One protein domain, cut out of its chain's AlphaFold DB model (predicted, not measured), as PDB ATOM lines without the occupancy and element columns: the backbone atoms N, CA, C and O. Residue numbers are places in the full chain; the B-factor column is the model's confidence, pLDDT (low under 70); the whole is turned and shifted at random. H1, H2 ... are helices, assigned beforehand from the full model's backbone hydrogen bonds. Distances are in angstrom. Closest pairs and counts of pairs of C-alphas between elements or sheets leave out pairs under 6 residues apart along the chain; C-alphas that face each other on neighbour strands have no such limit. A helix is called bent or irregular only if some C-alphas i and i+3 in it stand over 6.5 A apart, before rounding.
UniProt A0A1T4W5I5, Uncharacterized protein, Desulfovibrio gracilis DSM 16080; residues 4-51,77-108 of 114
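This is residues 4 to 51 and 77 to 108 of the 114 residues of an uncharacterized protein of Desulfovibrio gracilis DSM 16080 (UniProt A0A1T4W5I5). Two helical hairpins pack together at one end of a long helix: H1 is the long one and H2 folds back beside its first part, while H3 and H4 make the second hairpin, with H4 crossing the first part of H1. The rest of H1, residues 15 to 26, runs on past the other helices as an arm, and a long loop, residues 27 to 39, turns round at its far end and comes back to H2. The printed part has 80 residues with four named helices, in the order H1, H2, H3, H4, and no named strand; the class is all helix, with 59 residues in the named helices. It is compact, with a radius of gyration of the C-alphas of 13.3 A, yet elongated in outline, with the arm and its loop making much of the length: the C-alphas span 44 by 23 by 20 A along their three main axes.

The longest helix is H1, residues 4 to 26, which measures 32.9 A from its first C-alpha to its last. It runs from C-alpha 4 at (-59.865, -31.961, 21.375) to C-alpha 26 at (-29.062, -34.555, 32.761), with x rising along it. H2 is residues 40 to 48, 12.3 A long. H3 is residues 77 to 86, 14.2 A long. H4 is residues 92 to 108, 24.5 A long, and it ends with C-alpha 108 at (-67.532, -47.636, 28.186). No helix is bent or irregular.

H1 and H2 are a helical hairpin; they touch and run opposite ways at a shallow tilt of 7 degrees. Their closest C-alphas are those of Ala 7 and Ala 44, 4.4 A apart, and H1 touches H2 with residues 4 to 14 alone. H1 also touches H4, with residues 4 to 12 alone on its side and residues 92 to 99 alone on the side of H4. Their closest C-alphas are those of Val 8 and Ala 95, 5.3 A apart, and the two helices run opposite ways at a steep tilt of 61 degrees. H3 and H4 are the other helical hairpin; they touch and run opposite ways at a shallow tilt of 31 degrees. Their closest C-alphas are those of Ile 83 and Ala 98, 5.4 A apart. H2 and H3 only just touch, with 3 pairs of C-alphas within 8 A, the closest those of Glu 41 and Thr 80 at 6.7 A; their lines are about perpendicular, at 76 degrees. H2 and H4 are close but not clearly touching, with the closest C-alphas, those of Ile 48 and Lys 103, 7.9 A apart. H1 and H3 are only just apart, with their closest C-alphas 8.1 A from each other. The helix packing is part aligned, part crossed: of the 4 pairs that touch, 2 are at a shallow tilt. In H1, H2, H3 and H4 every pair of O i and N i+4 is within hydrogen-bond range.

The two C-alphas farthest apart, those of Gly 28 and Lys 108, are 44.7 A from each other, while the first and last printed C-alphas, those of Asp 4 and Lys 108, are 18.7 A apart. The link from H1 to H2 is long, with 13 residues, whose C-alphas lie 8 to 24 A from the mean of the C-alphas. The link from H3 to H4 is tight, with 5 residues. The link from H2 to H3 is across the cut: residues 52 to 76 are not printed, and C-alphas 51 and 77 are 12.3 A apart. The mean pLDDT of the printed part is 90.0, and the model's confidence is low, under 70, at residues 31 to 38, within the long link.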
ATOM      1  N   ASP A   4     -60.904 -30.968  21.652       96.00
ATOM      2  CA  ASP A   4     -59.865 -31.961  21.375       96.00
ATOM      3  C   ASP A   4     -58.583 -31.279  20.861       96.00
ATOM      4  O   ASP A   4     -57.495 -31.614  21.306       96.00
ATOM      5  N   GLU A   5     -58.690 -30.256  20.008       96.44
ATOM      6  CA  GLU A   5     -57.541 -29.453  19.555       96.44
ATOM      7  C   GLU A   5     -56.862 -28.701  20.714       96.44
ATOM      8  O   GLU A   5     -55.637 -28.600  20.747       96.44
ATOM      9  N   ILE A   6     -57.636 -28.182  21.678       97.12
ATOM     10  CA  ILE A   6     -57.089 -27.554  22.893       97.12
ATOM     11  C   ILE A   6     -56.344 -28.590  23.732       97.12
ATOM     12  O   ILE A   6     -55.194 -28.355  24.093       97.12
ATOM     13  N   ALA A   7     -56.968 -29.738  23.996       97.12
ATOM     14  CA  ALA A   7     -56.357 -30.818  24.760       97.12
ATOM     15  C   ALA A   7     -55.071 -31.326  24.094       97.12
ATOM     16  O   ALA A   7     -54.053 -31.457  24.763       97.12
ATOM     17  N   VAL A   8     -55.062 -31.500  22.767       97.62
ATOM     18  CA  VAL A   8     -53.847 -31.841  22.013       97.62
ATOM     19  C   VAL A   8     -52.742 -30.826  22.283       97.62
ATOM     20  O   VAL A   8     -51.622 -31.216  22.597       97.62
ATOM     21  N   LYS A   9     -53.035 -29.524  22.192       97.31
ATOM     22  CA  LYS A   9     -52.017 -28.489  22.418       97.31
ATOM     23  C   LYS A   9     -51.495 -28.489  23.849       97.31
ATOM     24  O   LYS A   9     -50.293 -28.326  24.024       97.31
ATOM     25  N   LEU A  10     -52.359 -28.712  24.837       96.00
ATOM     26  CA  LEU A  10     -51.952 -28.849  26.235       96.00
ATOM     27  C   LEU A  10     -50.978 -30.018  26.416       96.00
ATOM     28  O   LEU A  10     -49.890 -29.807  26.943       96.00
ATOM     29  N   LEU A  11     -51.305 -31.198  25.880       95.94
ATOM     30  CA  LEU A  11     -50.434 -32.376  25.957       95.94
ATOM     31  C   LEU A  11     -49.090 -32.166  25.244       95.94
ATOM     32  O   LEU A  11     -48.054 -32.603  25.731       95.94
ATOM     33  N   GLN A  12     -49.079 -31.481  24.095       95.62
ATOM     34  CA  GLN A  12     -47.831 -31.172  23.386       95.62
ATOM     35  C   GLN A  12     -46.942 -30.193  24.164       95.62
ATOM     36  O   GLN A  12     -45.719 -30.336  24.148       95.62
ATOM     37  N   ILE A  13     -47.544 -29.195  24.819       94.31
ATOM     38  CA  ILE A  13     -46.816 -28.237  25.658       94.31
ATOM     39  C   ILE A  13     -46.256 -28.949  26.891       94.31
ATOM     40  O   ILE A  13     -45.064 -28.805  27.145       94.31
ATOM     41  N   GLY A  14     -47.071 -29.755  27.583       91.88
ATOM     42  CA  GLY A  14     -46.648 -30.556  28.739       91.88
ATOM     43  C   GLY A  14     -45.463 -31.449  28.398       91.88
ATOM     44  O   GLY A  14     -44.383 -31.279  28.955       91.88
ATOM     45  N   PHE A  15     -45.593 -32.256  27.343       92.19
ATOM     46  CA  PHE A  15     -44.502 -33.111  26.876       92.19
ATOM     47  C   PHE A  15     -43.222 -32.326  26.546       92.19
ATOM     48  O   PHE A  15     -42.114 -32.740  26.888       92.19
ATOM     49  N   SER A  16     -43.347 -31.179  25.868       91.69
ATOM     50  CA  SER A  16     -42.183 -30.351  25.547       91.69
ATOM     51  C   SER A  16     -41.532 -29.749  26.791       91.69
ATOM     52  O   SER A  16     -40.318 -29.546  26.775       91.69
ATOM     53  N   HIS A  17     -42.310 -29.400  27.816       89.19
ATOM     54  CA  HIS A  17     -41.784 -28.902  29.082       89.19
ATOM     55  C   HIS A  17     -41.050 -30.013  29.834       89.19
ATOM     56  O   HIS A  17     -39.910 -29.799  30.243       89.19
ATOM     57  N   ASP A  18     -41.632 -31.208  29.916       87.31
ATOM     58  CA  ASP A  18     -41.019 -32.357  30.588       87.31
ATOM     59  C   ASP A  18     -39.672 -32.730  29.967       87.31
ATOM     60  O   ASP A  18     -38.683 -32.893  30.678       87.31
ATOM     61  N   GLN A  19     -39.588 -32.758  28.634       88.38
ATOM     62  CA  GLN A  19     -38.329 -33.003  27.923       88.38
ATOM     63  C   GLN A  19     -37.262 -31.939  28.217       88.38
ATOM     64  O   GLN A  19     -36.074 -32.247  28.302       88.38
ATOM     65  N   GLN A  20     -37.661 -30.675  28.376       88.38
ATOM     66  CA  GLN A  20     -36.725 -29.610  28.738       88.38
ATOM     67  C   GLN A  20     -36.248 -29.754  30.185       88.38
ATOM     68  O   GLN A  20     -35.063 -29.558  30.448       88.38
ATOM     69  N   ILE A  21     -37.141 -30.115  31.108       86.25
ATOM     70  CA  ILE A  21     -36.804 -30.361  32.515       86.25
ATOM     71  C   ILE A  21     -35.846 -31.552  32.629       86.25
ATOM     72  O   ILE A  21     -34.817 -31.443  33.297       86.25
ATOM     73  N   GLU A  22     -36.134 -32.654  31.934       86.12
ATOM     74  CA  GLU A  22     -35.282 -33.846  31.889       86.12
ATOM     75  C   GLU A  22     -33.882 -33.503  31.359       86.12
ATOM     76  O   GLU A  22     -32.886 -33.779  32.029       86.12
ATOM     77  N   ALA A  23     -33.796 -32.788  30.232       88.62
ATOM     78  CA  ALA A  23     -32.522 -32.359  29.657       88.62
ATOM     79  C   ALA A  23     -31.703 -31.457  30.601       88.62
ATOM     80  O   ALA A  23     -30.475 -31.540  30.629       88.62
ATOM     81  N   ILE A  24     -32.348 -30.589  31.389       86.88
ATOM     82  CA  ILE A  24     -31.656 -29.776  32.405       86.88
ATOM     83  C   ILE A  24     -31.167 -30.664  33.560       86.88
ATOM     84  O   ILE A  24     -30.048 -30.474  34.047       86.88
ATOM     85  N   GLY A  25     -31.962 -31.656  33.968       85.88
ATOM     86  CA  GLY A  25     -31.584 -32.653  34.971       85.88
ATOM     87  C   GLY A  25     -30.339 -33.451  34.577       85.88
ATOM     88  O   GLY A  25     -29.428 -33.627  35.389       85.88
ATOM     89  N   GLU A  26     -30.234 -33.854  33.307       88.75
ATOM     90  CA  GLU A  26     -29.062 -34.555  32.761       88.75
ATOM     91  C   GLU A  26     -27.767 -33.726  32.821       88.75
ATOM     92  O   GLU A  26     -26.669 -34.283  32.891       88.75
ATOM     93  N   LEU A  27     -27.869 -32.393  32.859       90.94
ATOM     94  CA  LEU A  27     -26.725 -31.489  33.034       90.94
ATOM     95  C   LEU A  27     -26.244 -31.394  34.495       90.94
ATOM     96  O   LEU A  27     -25.319 -30.634  34.790       90.94
ATOM     97  N   GLY A  28     -26.840 -32.164  35.410       88.00
ATOM     98  CA  GLY A  28     -26.464 -32.224  36.822       88.00
ATOM     99  C   GLY A  28     -27.118 -31.149  37.689       88.00
ATOM    100  O   GLY A  28     -26.715 -30.971  38.840       88.00
ATOM    101  N   PHE A  29     -28.111 -30.430  37.158       83.12
ATOM    102  CA  PHE A  29     -28.937 -29.530  37.955       83.12
ATOM    103  C   PHE A  29     -30.039 -30.319  38.656       83.12
ATOM    104  O   PHE A  29     -30.772 -31.085  38.033       83.12
ATOM    105  N   ASP A  30     -30.186 -30.093  39.958       79.00
ATOM    106  CA  ASP A  30     -31.295 -30.648  40.720       79.00
ATOM    107  C   ASP A  30     -32.594 -29.916  40.357       79.00
ATOM    108  O   ASP A  30     -32.897 -28.834  40.867       79.00
ATOM    109  N   CYS A  31     -33.347 -30.505  39.430       69.94
ATOM    110  CA  CYS A  31     -34.639 -29.986  38.995       69.94
ATOM    111  C   CYS A  31     -35.794 -30.402  39.918       69.94
ATOM    112  O   CYS A  31     -36.934 -30.050  39.630       69.94
ATOM    113  N   SER A  32     -35.529 -31.072  41.051       65.06
ATOM    114  CA  SER A  32     -36.572 -31.453  42.021       65.06
ATOM    115  C   SER A  32     -37.337 -30.253  42.600       65.06
ATOM    116  O   SER A  32     -38.471 -30.407  43.048       65.06
ATOM    117  N   TYR A  33     -36.747 -29.049  42.551       48.50
ATOM    118  CA  TYR A  33     -37.362 -27.799  43.013       48.50
ATOM    119  C   TYR A  33     -38.275 -27.121  41.981       48.50
ATOM    120  O   TYR A  33     -39.088 -26.275  42.357       48.50
ATOM    121  N   PHE A  34     -38.186 -27.482  40.695       50.72
ATOM    122  CA  PHE A  34     -39.168 -27.073  39.691       50.72
ATOM    123  C   PHE A  34     -40.349 -28.042  39.724       50.72
ATOM    124  O   PHE A  34     -40.697 -28.676  38.738       50.72
ATOM    125  N   SER A  35     -41.037 -28.078  40.864       51.34
ATOM    126  CA  SER A  35     -42.408 -28.569  40.991       51.34
ATOM    127  C   SER A  35     -43.407 -27.647  40.266       51.34
ATOM    128  O   SER A  35     -44.536 -27.473  40.724       51.34
ATOM    129  N   ILE A  36     -42.996 -27.023  39.155       49.72
ATOM    130  CA  ILE A  36     -43.880 -26.386  38.174       49.72
ATOM    131  C   ILE A  36     -44.442 -27.524  37.318       49.72
ATOM    132  O   ILE A  36     -44.257 -27.592  36.109       49.72
ATOM    133  N   SER A  37     -45.082 -28.476  37.990       54.44
ATOM    134  CA  SER A  37     -46.071 -29.333  37.370       54.44
ATOM    135  C   SER A  37     -47.272 -28.421  37.151       54.44
ATOM    136  O   SER A  37     -48.198 -28.353  37.959       54.44
ATOM    137  N   ASP A  38     -47.225 -27.630  36.082       62.91
ATOM    138  CA  ASP A  38     -48.478 -27.277  35.443       62.91
ATOM    139  C   ASP A  38     -49.007 -28.628  34.961       62.91
ATOM    140  O   ASP A  38     -48.451 -29.205  34.032       62.91
ATOM    141  N   ASN A  39     -49.972 -29.196  35.687       81.38
ATOM    142  CA  ASN A  39     -50.507 -30.533  35.432       81.38
ATOM    143  C   ASN A  39     -51.389 -30.457  34.169       81.38
ATOM    144  O   ASN A  39     -52.620 -30.440  34.220       81.38
ATOM    145  N   LEU A  40     -50.745 -30.227  33.021       91.88
ATOM    146  CA  LEU A  40     -51.390 -29.934  31.745       91.88
ATOM    147  C   LEU A  40     -52.145 -31.158  31.226       91.88
ATOM    148  O   LEU A  40     -53.109 -30.995  30.479       91.88
ATOM    149  N   GLU A  41     -51.757 -32.357  31.660       92.94
ATOM    150  CA  GLU A  41     -52.503 -33.600  31.496       92.94
ATOM    151  C   GLU A  41     -53.871 -33.494  32.167       92.94
ATOM    152  O   GLU A  41     -54.888 -33.688  31.504       92.94
ATOM    153  N   GLU A  42     -53.917 -33.104  33.443       92.56
ATOM    154  CA  GLU A  42     -55.172 -32.922  34.184       92.56
ATOM    155  C   GLU A  42     -56.063 -31.869  33.525       92.56
ATOM    156  O   GLU A  42     -57.264 -32.081  33.342       92.56
ATOM    157  N   LEU A  43     -55.470 -30.762  33.073       94.25
ATOM    158  CA  LEU A  43     -56.210 -29.735  32.347       94.25
ATOM    159  C   LEU A  43     -56.727 -30.248  30.990       94.25
ATOM    160  O   LEU A  43     -57.829 -29.891  30.570       94.25
ATOM    161  N   ALA A  44     -55.965 -31.089  30.287       96.19
ATOM    162  CA  ALA A  44     -56.416 -31.711  29.046       96.19
ATOM    163  C   ALA A  44     -57.604 -32.657  29.293       96.19
ATOM    164  O   ALA A  44     -58.562 -32.635  28.514       96.19
ATOM    165  N   LEU A  45     -57.576 -33.423  30.390       96.88
ATOM    166  CA  LEU A  45     -58.681 -34.279  30.838       96.88
ATOM    167  C   LEU A  45     -59.938 -33.454  31.164       96.88
ATOM    168  O   LEU A  45     -61.029 -33.786  30.690       96.88
ATOM    169  N   ASP A  46     -59.786 -32.329  31.867       96.06
ATOM    170  CA  ASP A  46     -60.885 -31.399  32.158       96.06
ATOM    171  C   ASP A  46     -61.515 -30.842  30.872       96.06
ATOM    172  O   ASP A  46     -62.741 -30.798  30.713       96.06
ATOM    173  N   VAL A  47     -60.683 -30.440  29.906       96.75
ATOM    174  CA  VAL A  47     -61.138 -29.876  28.628       96.75
ATOM    175  C   VAL A  47     -62.003 -30.873  27.853       96.75
ATOM    176  O   VAL A  47     -63.046 -30.481  27.306       96.75
ATOM    177  N   ILE A  48     -61.609 -32.151  27.822       96.44
ATOM    178  CA  ILE A  48     -62.355 -33.214  27.130       96.44
ATOM    179  C   ILE A  48     -63.512 -33.790  27.963       96.44
ATOM    180  O   ILE A  48     -64.284 -34.591  27.439       96.44
ATOM    181  N   GLY A  49     -63.700 -33.308  29.196       96.06
ATOM    182  CA  GLY A  49     -64.866 -33.597  30.030       96.06
ATOM    183  C   GLY A  49     -64.753 -34.855  30.887       96.06
ATOM    184  O   GLY A  49     -65.786 -35.415  31.247       96.06
ATOM    185  N   ILE A  50     -63.535 -35.300  31.203       96.56
ATOM    186  CA  ILE A  50     -63.318 -36.342  32.211       96.56
ATOM    187  C   ILE A  50     -63.569 -35.734  33.608       96.56
ATOM    188  O   ILE A  50     -63.094 -34.626  33.859       96.56
ATOM    189  N   PRO A  51     -64.302 -36.394  34.524       95.50
ATOM    190  CA  PRO A  51     -64.519 -35.920  35.898       95.50
ATOM    191  C   PRO A  51     -63.215 -35.773  36.677       95.50
ATOM    192  O   PRO A  51     -62.292 -36.538  36.424       95.50
ATOM    193  N   ASP A  77     -55.561 -41.932  37.410       92.19
ATOM    194  CA  ASP A  77     -54.245 -42.567  37.227       92.19
ATOM    195  C   ASP A  77     -54.142 -43.394  35.940       92.19
ATOM    196  O   ASP A  77     -53.108 -43.425  35.272       92.19
ATOM    197  N   TRP A  78     -55.217 -44.073  35.540       93.75
ATOM    198  CA  TRP A  78     -55.229 -44.806  34.274       93.75
ATOM    199  C   TRP A  78     -55.061 -43.877  33.063       93.75
ATOM    200  O   TRP A  78     -54.300 -44.178  32.144       93.75
ATOM    201  N   TYR A  79     -55.731 -42.725  33.054       95.81
ATOM    202  CA  TYR A  79     -55.699 -41.798  31.923       95.81
ATOM    203  C   TYR A  79     -54.362 -41.073  31.806       95.81
ATOM    204  O   TYR A  79     -53.857 -40.904  30.694       95.81
ATOM    205  N   THR A  80     -53.761 -40.696  32.933       92.50
ATOM    206  CA  THR A  80     -52.412 -40.116  32.949       92.50
ATOM    207  C   THR A  80     -51.375 -41.137  32.470       92.50
ATOM    208  O   THR A  80     -50.533 -40.803  31.634       92.50
ATOM    209  N   ASN A  81     -51.509 -42.413  32.855       94.38
ATOM    210  CA  ASN A  81     -50.688 -43.500  32.309       94.38
ATOM    211  C   ASN A  81     -50.866 -43.668  30.792       94.38
ATOM    212  O   ASN A  81     -49.875 -43.754  30.070       94.38
ATOM    213  N   VAL A  82     -52.101 -43.643  30.275       96.62
ATOM    214  CA  VAL A  82     -52.360 -43.704  28.824       96.62
ATOM    215  C   VAL A  82     -51.665 -42.559  28.084       96.62
ATOM    216  O   VAL A  82     -51.074 -42.787  27.022       96.62
ATOM    217  N   ILE A  83     -51.707 -41.337  28.626       96.00
ATOM    218  CA  ILE A  83     -51.005 -40.181  28.053       96.00
ATOM    219  C   ILE A  83     -49.499 -40.450  28.022       96.00
ATOM    220  O   ILE A  83     -48.902 -40.390  26.946       96.00
ATOM    221  N   TYR A  84     -48.902 -40.818  29.155       92.19
ATOM    222  CA  TYR A  84     -47.465 -41.071  29.283       92.19
ATOM    223  C   TYR A  84     -46.967 -42.219  28.381       92.19
ATOM    224  O   TYR A  84     -45.909 -42.157  27.740       92.19
ATOM    225  N   GLU A  85     -47.740 -43.296  28.277       94.88
ATOM    226  CA  GLU A  85     -47.413 -44.431  27.417       94.88
ATOM    227  C   GLU A  85     -47.554 -44.099  25.930       94.88
ATOM    228  O   GLU A  85     -46.803 -44.632  25.111       94.88
ATOM    229  N   THR A  86     -48.459 -43.190  25.571       96.38
ATOM    230  CA  THR A  86     -48.714 -42.832  24.172       96.38
ATOM    231  C   THR A  86     -47.799 -41.716  23.668       96.38
ATOM    232  O   THR A  86     -47.356 -41.758  22.519       96.38
ATOM    233  N   MET A  87     -47.515 -40.713  24.498       95.00
ATOM    234  CA  MET A  87     -46.745 -39.521  24.141       95.00
ATOM    235  C   MET A  87     -45.245 -39.821  24.167       95.00
ATOM    236  O   MET A  87     -44.570 -39.546  25.150       95.00
ATOM    237  N   LYS A  88     -44.705 -40.412  23.093       94.06
ATOM    238  CA  LYS A  88     -43.264 -40.722  22.998       94.06
ATOM    239  C   LYS A  88     -42.450 -39.650  22.296       94.06
ATOM    240  O   LYS A  88     -41.261 -39.522  22.565       94.06
ATOM    241  N   THR A  89     -43.071 -38.896  21.394       94.12
ATOM    242  CA  THR A  89     -42.384 -37.844  20.628       94.12
ATOM    243  C   THR A  89     -43.037 -36.472  20.762       94.12
ATOM    244  O   THR A  89     -42.545 -35.501  20.190       94.12
ATOM    245  N   GLY A  90     -44.162 -36.375  21.477       93.25
ATOM    246  CA  GLY A  90     -44.955 -35.146  21.551       93.25
ATOM    247  C   GLY A  90     -45.710 -34.830  20.256       93.25
ATOM    248  O   GLY A  90     -46.141 -33.692  20.038       93.25
ATOM    249  N   SER A  91     -45.850 -35.804  19.353       97.31
ATOM    250  CA  SER A  91     -46.501 -35.570  18.068       97.31
ATOM    251  C   SER A  91     -48.007 -35.366  18.229       97.31
ATOM    252  O   SER A  91     -48.658 -35.928  19.108       97.31
ATOM    253  N   GLU A  92     -48.590 -34.589  17.319       97.31
ATOM    254  CA  GLU A  92     -50.035 -34.348  17.297       97.31
ATOM    255  C   GLU A  92     -50.831 -35.657  17.146       97.31
ATOM    256  O   GLU A  92     -51.868 -35.834  17.778       97.31
ATOM    257  N   ILE A  93     -50.312 -36.613  16.366       98.00
ATOM    258  CA  ILE A  93     -50.940 -37.924  16.158       98.00
ATOM    259  C   ILE A  93     -50.982 -38.737  17.460       98.00
ATOM    260  O   ILE A  93     -51.983 -39.401  17.728       98.00
ATOM    261  N   GLU A  94     -49.914 -38.707  18.259       98.00
ATOM    262  CA  GLU A  94     -49.873 -39.376  19.564       98.00
ATOM    263  C   GLU A  94     -50.860 -38.737  20.538       98.00
ATOM    264  O   GLU A  94     -51.660 -39.453  21.138       98.00
ATOM    265  N   ALA A  95     -50.886 -37.405  20.616       97.50
ATOM    266  CA  ALA A  95     -51.817 -36.685  21.479       97.50
ATOM    267  C   ALA A  95     -53.280 -36.994  21.118       97.50
ATOM    268  O   ALA A  95     -54.088 -37.319  21.990       97.50
ATOM    269  N   PHE A  96     -53.618 -36.992  19.823       97.94
ATOM    270  CA  PHE A  96     -54.947 -37.400  19.366       97.94
ATOM    271  C   PHE A  96     -55.262 -38.860  19.696       97.94
ATOM    272  O   PHE A  96     -56.401 -39.169  20.048       97.94
ATOM    273  N   ARG A  97     -54.283 -39.766  19.584       98.12
ATOM    274  CA  ARG A  97     -54.468 -41.176  19.943       98.12
ATOM    275  C   ARG A  97     -54.766 -41.323  21.433       98.12
ATOM    276  O   ARG A  97     -55.733 -42.001  21.756       98.12
ATOM    277  N   ALA A  98     -54.007 -40.651  22.298       97.75
ATOM    278  CA  ALA A  98     -54.224 -40.669  23.742       97.75
ATOM    279  C   ALA A  98     -55.634 -40.169  24.094       97.75
ATOM    280  O   ALA A  98     -56.404 -40.884  24.733       97.75
ATOM    281  N   ILE A  99     -56.021 -38.993  23.582       97.69
ATOM    282  CA  ILE A  99     -57.354 -38.405  23.806       97.69
ATOM    283  C   ILE A  99     -58.463 -39.338  23.320       97.69
ATOM    284  O   ILE A  99     -59.471 -39.521  24.002       97.69
ATOM    285  N   LYS A 100     -58.293 -39.944  22.141       97.88
ATOM    286  CA  LYS A 100     -59.266 -40.889  21.598       97.88
ATOM    287  C   LYS A 100     -59.418 -42.111  22.504       97.88
ATOM    288  O   LYS A 100     -60.547 -42.463  22.829       97.88
ATOM    289  N   THR A 101     -58.309 -42.723  22.922       97.94
ATOM    290  CA  THR A 101     -58.315 -43.889  23.815       97.94
ATOM    291  C   THR A 101     -59.018 -43.572  25.133       97.94
ATOM    292  O   THR A 101     -59.890 -44.331  25.541       97.94
ATOM    293  N   ILE A 102     -58.720 -42.423  25.744       97.94
ATOM    294  CA  ILE A 102     -59.357 -41.977  26.991       97.94
ATOM    295  C   ILE A 102     -60.868 -41.800  26.814       97.94
ATOM    296  O   ILE A 102     -61.651 -42.303  27.615       97.94
ATOM    297  N   LYS A 103     -61.307 -41.125  25.745       97.00
ATOM    298  CA  LYS A 103     -62.740 -40.900  25.488       97.00
ATOM    299  C   LYS A 103     -63.488 -42.204  25.216       97.00
ATOM    300  O   LYS A 103     -64.630 -42.342  25.643       97.00
ATOM    301  N   GLU A 104     -62.872 -43.144  24.501       96.88
ATOM    302  CA  GLU A 104     -63.455 -44.465  24.245       96.88
ATOM    303  C   GLU A 104     -63.563 -45.305  25.520       96.88
ATOM    304  O   GLU A 104     -64.553 -46.011  25.690       96.88
ATOM    305  N   ASP A 105     -62.569 -45.230  26.400       96.19
ATOM    306  CA  ASP A 105     -62.569 -45.924  27.686       96.19
ATOM    307  C   ASP A 105     -63.624 -45.348  28.639       96.19
ATOM    308  O   ASP A 105     -64.514 -46.066  29.094       96.19
ATOM    309  N   TYR A 106     -63.631 -44.026  28.822       95.69
ATOM    310  CA  TYR A 106     -64.615 -43.350  29.666       95.69
ATOM    311  C   TYR A 106     -66.056 -43.550  29.169       95.69
ATOM    312  O   TYR A 106     -66.976 -43.756  29.956       95.69
ATOM    313  N   ALA A 107     -66.273 -43.571  27.849       95.56
ATOM    314  CA  ALA A 107     -67.591 -43.867  27.292       95.56
ATOM    315  C   ALA A 107     -68.076 -45.295  27.602       95.56
ATOM    316  O   ALA A 107     -69.287 -45.501  27.688       95.56
ATOM    317  N   LYS A 108     -67.172 -46.275  27.752       93.94
ATOM    318  CA  LYS A 108     -67.532 -47.636  28.186       93.94
ATOM    319  C   LYS A 108     -67.867 -47.661  29.668       93.94
ATOM    320  O   LYS A 108     -68.884 -48.236  30.028       93.94
TER     321      LYS A 108